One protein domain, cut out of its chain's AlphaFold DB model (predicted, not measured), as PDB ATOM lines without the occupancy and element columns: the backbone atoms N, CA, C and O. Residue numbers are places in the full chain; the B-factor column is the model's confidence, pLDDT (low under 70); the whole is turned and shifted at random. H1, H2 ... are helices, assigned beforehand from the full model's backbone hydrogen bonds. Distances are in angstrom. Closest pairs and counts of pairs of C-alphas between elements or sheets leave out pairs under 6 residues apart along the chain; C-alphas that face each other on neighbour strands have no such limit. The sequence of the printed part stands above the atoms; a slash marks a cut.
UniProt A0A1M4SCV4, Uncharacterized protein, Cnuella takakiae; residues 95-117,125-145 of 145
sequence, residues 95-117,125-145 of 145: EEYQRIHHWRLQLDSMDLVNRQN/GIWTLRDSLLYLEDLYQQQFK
ATOM      1  N   GLU A  95     -48.282  -0.388 -41.624       82.94
ATOM      2  CA  GLU A  95     -47.303   0.081 -40.635       82.94
ATOM      3  C   GLU A  95     -46.659  -1.070 -39.841       82.94
ATOM      4  O   GLU A  95     -45.506  -0.988 -39.407       82.94
ATOM      5  N   GLU A  96     -47.398  -2.152 -39.596       80.31
ATOM      6  CA  GLU A  96     -46.872  -3.356 -38.948       80.31
ATOM      7  C   GLU A  96     -45.990  -4.158 -39.899       80.31
ATOM      8  O   GLU A  96     -44.910  -4.585 -39.491       80.31
ATOM      9  N   TYR A  97     -46.380  -4.282 -41.169       84.88
ATOM     10  CA  TYR A  97     -45.560  -4.933 -42.188       84.88
ATOM     11  C   TYR A  97     -44.202  -4.244 -42.360       84.88
ATOM     12  O   TYR A  97     -43.169  -4.908 -42.321       84.88
ATOM     13  N   GLN A  98     -44.173  -2.910 -42.459       83.94
ATOM     14  CA  GLN A  98     -42.916  -2.161 -42.588       83.94
ATOM     15  C   GLN A  98     -41.983  -2.377 -41.388       83.94
ATOM     16  O   GLN A  98     -40.769  -2.519 -41.556       83.94
ATOM     17  N   ARG A  99     -42.540  -2.454 -40.171       85.00
ATOM     18  CA  ARG A  99     -41.766  -2.772 -38.962       85.00
ATOM     19  C   ARG A  99     -41.220  -4.196 -39.006       85.00
ATOM     20  O   ARG A  99     -40.026  -4.377 -38.805       85.00
ATOM     21  N   ILE A 100     -42.059  -5.185 -39.304       85.25
ATOM     22  CA  ILE A 100     -41.662  -6.600 -39.410       85.25
ATOM     23  C   ILE A 100     -40.547  -6.769 -40.452       85.25
ATOM     24  O   ILE A 100     -39.527  -7.401 -40.170       85.25
ATOM     25  N   HIS A 101     -40.691  -6.116 -41.605       83.81
ATOM     26  CA  HIS A 101     -39.707  -6.138 -42.679       83.81
ATOM     27  C   HIS A 101     -38.359  -5.543 -42.254       83.81
ATOM     28  O   HIS A 101     -37.300  -6.128 -42.487       83.81
ATOM     29  N   HIS A 102     -38.377  -4.407 -41.553       86.69
ATOM     30  CA  HIS A 102     -37.155  -3.804 -41.028       86.69
ATOM     31  C   HIS A 102     -36.449  -4.715 -40.012       86.69
ATOM     32  O   HIS A 102     -35.228  -4.861 -40.049       86.69
ATOM     33  N   TRP A 103     -37.204  -5.365 -39.123       84.38
ATOM     34  CA  TRP A 103     -36.650  -6.298 -38.137       84.38
ATOM     35  C   TRP A 103     -36.005  -7.511 -38.808       84.38
ATOM     36  O   TRP A 103     -34.927  -7.940 -38.396       84.38
ATOM     37  N   ARG A 104     -36.612  -8.022 -39.883       85.31
ATOM     38  CA  ARG A 104     -36.026  -9.085 -40.705       85.31
ATOM     39  C   ARG A 104     -34.693  -8.646 -41.318       85.31
ATOM     40  O   ARG A 104     -33.715  -9.378 -41.200       85.31
ATOM     41  N   LEU A 105     -34.626  -7.456 -41.918       84.12
ATOM     42  CA  LEU A 105     -33.385  -6.930 -42.506       84.12
ATOM     43  C   LEU A 105     -32.272  -6.769 -41.460       84.12
ATOM     44  O   LEU A 105     -31.112  -7.079 -41.732       84.12
ATOM     45  N   GLN A 106     -32.619  -6.325 -40.249       84.31
ATOM     46  CA  GLN A 106     -31.665  -6.236 -39.144       84.31
ATOM     47  C   GLN A 106     -31.141  -7.615 -38.734       84.31
ATOM     48  O   GLN A 106     -29.929  -7.778 -38.591       84.31
ATOM     49  N   LEU A 107     -32.010  -8.618 -38.610       81.56
ATOM     50  CA  LEU A 107     -31.597  -9.987 -38.291       81.56
ATOM     51  C   LEU A 107     -30.729 -10.600 -39.386       81.56
ATOM     52  O   LEU A 107     -29.683 -11.160 -39.072       81.56
ATOM     53  N   ASP A 108     -31.096 -10.422 -40.657       79.12
ATOM     54  CA  ASP A 108     -30.290 -10.883 -41.793       79.12
ATOM     55  C   ASP A 108     -28.884 -10.235 -41.772       79.12
ATOM     56  O   ASP A 108     -27.887 -10.899 -42.064       79.12
ATOM     57  N   SER A 109     -28.770  -8.962 -41.364       79.25
ATOM     58  CA  SER A 109     -27.474  -8.276 -41.215       79.25
ATOM     59  C   SER A 109     -26.637  -8.810 -40.045       79.25
ATOM     60  O   SER A 109     -25.422  -8.964 -40.172       79.25
ATOM     61  N   MET A 110     -27.281  -9.147 -38.924       75.31
ATOM     62  CA  MET A 110     -26.617  -9.725 -37.755       75.31
ATOM     63  C   MET A 110     -26.155 -11.158 -38.030       75.31
ATOM     64  O   MET A 110     -25.040 -11.518 -37.654       75.31
ATOM     65  N   ASP A 111     -26.959 -11.952 -38.739       69.81
ATOM     66  CA  ASP A 111     -26.598 -13.308 -39.156       69.81
ATOM     67  C   ASP A 111     -25.420 -13.307 -40.137       69.81
ATOM     68  O   ASP A 111     -24.572 -14.200 -40.079       69.81
ATOM     69  N   LEU A 112     -25.309 -12.289 -40.999       64.44
ATOM     70  CA  LEU A 112     -24.157 -12.124 -41.890       64.44
ATOM     71  C   LEU A 112     -22.852 -11.902 -41.108       64.44
ATOM     72  O   LEU A 112     -21.823 -12.490 -41.442       64.44
ATOM     73  N   VAL A 113     -22.906 -11.092 -40.046       62.53
ATOM     74  CA  VAL A 113     -21.770 -10.833 -39.143       62.53
ATOM     75  C   VAL A 113     -21.449 -12.072 -38.302       62.53
ATOM     76  O   VAL A 113     -20.283 -12.399 -38.088       62.53
ATOM     77  N   ASN A 114     -22.469 -12.807 -37.857       58.88
ATOM     78  CA  ASN A 114     -22.294 -14.000 -37.030       58.88
ATOM     79  C   ASN A 114     -21.709 -15.184 -37.830       58.88
ATOM     80  O   ASN A 114     -20.845 -15.907 -37.331       58.88
ATOM     81  N   ARG A 115     -22.087 -15.332 -39.109       57.34
ATOM     82  CA  ARG A 115     -21.518 -16.333 -40.034       57.34
ATOM     83  C   ARG A 115     -20.038 -16.118 -40.355       57.34
ATOM     84  O   ARG A 115     -19.372 -17.081 -40.720       57.34
ATOM     85  N   GLN A 116     -19.514 -14.897 -40.231       57.31
ATOM     86  CA  GLN A 116     -18.077 -14.644 -40.404       57.31
ATOM     87  C   GLN A 116     -17.237 -15.134 -39.217       57.31
ATOM     88  O   GLN A 116     -16.057 -15.420 -39.401       57.31
ATOM     89  N   ASN A 117     -17.832 -15.271 -38.026       55.91
ATOM     90  CA  ASN A 117     -17.089 -15.562 -36.798       55.91
ATOM     91  C   ASN A 117     -17.254 -16.998 -36.285       55.91
ATOM     92  O   ASN A 117     -16.365 -17.482 -35.586       55.91
ATOM     93  N   GLY A 125     -34.352 -27.849 -37.627       58.19
ATOM     94  CA  GLY A 125     -35.555 -28.293 -36.908       58.19
ATOM     95  C   GLY A 125     -36.049 -27.392 -35.777       58.19
ATOM     96  O   GLY A 125     -37.086 -27.699 -35.195       58.19
ATOM     97  N   ILE A 126     -35.364 -26.288 -35.462       69.56
ATOM     98  CA  ILE A 126     -35.884 -25.288 -34.519       69.56
ATOM     99  C   ILE A 126     -36.530 -24.161 -35.317       69.56
ATOM    100  O   ILE A 126     -35.886 -23.575 -36.180       69.56
ATOM    101  N   TRP A 127     -37.793 -23.859 -35.011       70.88
ATOM    102  CA  TRP A 127     -38.492 -22.704 -35.570       70.88
ATOM    103  C   TRP A 127     -37.783 -21.434 -35.099       70.88
ATOM    104  O   TRP A 127     -37.777 -21.121 -33.904       70.88
ATOM    105  N   THR A 128     -37.103 -20.753 -36.016       77.94
ATOM    106  CA  THR A 128     -36.293 -19.584 -35.680       77.94
ATOM    107  C   THR A 128     -37.137 -18.317 -35.711       77.94
ATOM    108  O   THR A 128     -38.183 -18.245 -36.353       77.94
ATOM    109  N   LEU A 129     -36.664 -17.267 -35.035       78.69
ATOM    110  CA  LEU A 129     -37.324 -15.959 -35.066       78.69
ATOM    111  C   LEU A 129     -37.430 -15.409 -36.503       78.69
ATOM    112  O   LEU A 129     -38.389 -14.717 -36.831       78.69
ATOM    113  N   ARG A 130     -36.489 -15.788 -37.374       79.69
ATOM    114  CA  ARG A 130     -36.509 -15.493 -38.809       79.69
ATOM    115  C   ARG A 130     -37.681 -16.164 -39.527       79.69
ATOM    116  O   ARG A 130     -38.353 -15.502 -40.313       79.69
ATOM    117  N   ASP A 131     -37.962 -17.429 -39.216       78.56
ATOM    118  CA  ASP A 131     -39.086 -18.173 -39.802       78.56
ATOM    119  C   ASP A 131     -40.431 -17.551 -39.407       78.56
ATOM    120  O   ASP A 131     -41.314 -17.390 -40.249       78.56
ATOM    121  N   SER A 132     -40.559 -17.111 -38.150       81.94
ATOM    122  CA  SER A 132     -41.740 -16.385 -37.666       81.94
ATOM    123  C   SER A 132     -41.969 -15.074 -38.422       81.94
ATOM    124  O   SER A 132     -43.106 -14.749 -38.759       81.94
ATOM    125  N   LEU A 133     -40.905 -14.311 -38.695       83.38
ATOM    126  CA  LEU A 133     -41.009 -13.043 -39.425       83.38
ATOM    127  C   LEU A 133     -41.367 -13.261 -40.899       83.38
ATOM    128  O   LEU A 133     -42.229 -12.555 -41.414       83.38
ATOM    129  N   LEU A 134     -40.773 -14.264 -41.554       83.31
ATOM    130  CA  LEU A 134     -41.117 -14.628 -42.934       83.31
ATOM    131  C   LEU A 134     -42.575 -15.081 -43.060       83.31
ATOM    132  O   LEU A 134     -43.260 -14.703 -44.006       83.31
ATOM    133  N   TYR A 135     -43.069 -15.845 -42.086       82.56
ATOM    134  CA  TYR A 135     -44.469 -16.258 -42.039       82.56
ATOM    135  C   TYR A 135     -45.427 -15.061 -41.904       82.56
ATOM    136  O   TYR A 135     -46.463 -15.021 -42.564       82.56
ATOM    137  N   LEU A 136     -45.077 -14.056 -41.094       82.56
ATOM    138  CA  LEU A 136     -45.872 -12.830 -40.972       82.56
ATOM    139  C   LEU A 136     -45.852 -11.983 -42.256       82.56
ATOM    140  O   LEU A 136     -46.882 -11.414 -42.618       82.56
ATOM    141  N   GLU A 137     -44.718 -11.915 -42.962       81.31
ATOM    142  CA  GLU A 137     -44.639 -11.260 -44.278       81.31
ATOM    143  C   GLU A 137     -45.527 -11.970 -45.315       81.31
ATOM    144  O   GLU A 137     -46.250 -11.300 -46.055       81.31
ATOM    145  N   ASP A 138     -45.524 -13.306 -45.346       83.69
ATOM    146  CA  ASP A 138     -46.363 -14.091 -46.263       83.69
ATOM    147  C   ASP A 138     -47.859 -13.911 -45.964       83.69
ATOM    148  O   ASP A 138     -48.648 -13.672 -46.878       83.69
ATOM    149  N   LEU A 139     -48.255 -13.910 -44.686       81.25
ATOM    150  CA  LEU A 139     -49.635 -13.619 -44.285       81.25
ATOM    151  C   LEU A 139     -50.098 -12.230 -44.740       81.25
ATOM    152  O   LEU A 139     -51.221 -12.091 -45.226       81.25
ATOM    153  N   TYR A 140     -49.243 -11.209 -44.624       82.06
ATOM    154  CA  TYR A 140     -49.552  -9.877 -45.142       82.06
ATOM    155  C   TYR A 140     -49.731  -9.909 -46.668       82.06
ATOM    156  O   TYR A 140     -50.728  -9.410 -47.187       82.06
ATOM    157  N   GLN A 141     -48.822 -10.557 -47.404       80.56
ATOM    158  CA  GLN A 141     -48.929 -10.662 -48.863       80.56
ATOM    159  C   GLN A 141     -50.171 -11.431 -49.327       80.56
ATOM    160  O   GLN A 141     -50.753 -11.075 -50.348       80.56
ATOM    161  N   GLN A 142     -50.594 -12.468 -48.603       79.62
ATOM    162  CA  GLN A 142     -51.816 -13.221 -48.906       79.62
ATOM    163  C   GLN A 142     -53.090 -12.398 -48.683       79.62
ATOM    164  O   GLN A 142     -54.099 -12.643 -49.336       79.62
ATOM    165  N   GLN A 143     -53.049 -11.425 -47.776       75.25
ATOM    166  CA  GLN A 143     -54.196 -10.591 -47.434       75.25
ATOM    167  C   GLN A 143     -54.442  -9.446 -48.432       75.25
ATOM    168  O   GLN A 143     -55.567  -8.963 -48.539       75.25
ATOM    169  N   PHE A 144     -53.396  -8.992 -49.127       71.00
ATOM    170  CA  PHE A 144     -53.443  -7.867 -50.071       71.00
ATOM    171  C   PHE A 144     -53.242  -8.282 -51.544       71.00
ATOM    172  O   PHE A 144     -53.086  -7.413 -52.403       71.00
ATOM    173  N   LYS A 145     -53.243  -9.590 -51.838       60.59
ATOM    174  CA  LYS A 145     -53.359 -10.156 -53.196       60.59
ATOM    175  C   LYS A 145     -54.821 -10.323 -53.592       60.59
ATOM    176  O   LYS A 145     -55.108 -10.092 -54.786       60.59
TER     177      LYS A 145
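What this domain is: This is residues 95 to 117 and 125 to 145 of the 145 residues of an uncharacterized protein of Cnuella takakiae (UniProt A0A1M4SCV4). Two helices lie side by side and run opposite ways: the long H1, and the shorter H2 packed along the first half of it. The far end of H1, residues 109 to 117, sticks out past H2, and residues 125 to 128 lead into H2 as a tail without a named element. The printed part has 44 residues with two named helices, H1 then H2, and no named strand; the class is all helix. The whole is loose, with a radius of gyration of the C-alphas of 12.1 A, and flat, spanning 40 by 25 by 13 A.

Where its parts are: H1, the longest helix, takes residues 95 to 117 and measures 34.2 A from C-alpha 95 at (-47.303, 0.081, -40.635) to C-alpha 117 at (-17.089, -15.562, -36.798). H2 takes residues 129 to 143 and measures 21.6 A from first to last C-alpha, ending with C-alpha 143 at (-54.196, -10.591, -47.434).

How they stand to each other: H1 touches H2 with residues 97 to 107 alone, with 12 pairs of C-alphas within 8 A. The closest C-alphas of the two helices are those of Ile 100 and Leu 133, 6.5 A apart. Their lines stand at a shallow tilt of 32 degrees, and they run opposite ways. Their centres are 13.7 A apart. In H2 every pair of O i and N i+4 is within hydrogen-bond range; in H1 17 of 19 are.

The domain as a whole: The two C-alphas farthest apart are those of Asn 117 and Lys 145, at 40.2 A. Residues 109 to 117 of H1 stand free; the body without them spans 30 by 20 by 11 A. Residues 118 to 124 are not printed, and C-alphas 117 and 125 are 22.4 A apart across this cut, which falls in the link from H1 to H2. The mean pLDDT of the printed part is 76.7; it is under 70 at residues 111 to 117, 125 to 126 and 145, the last residue of the chain.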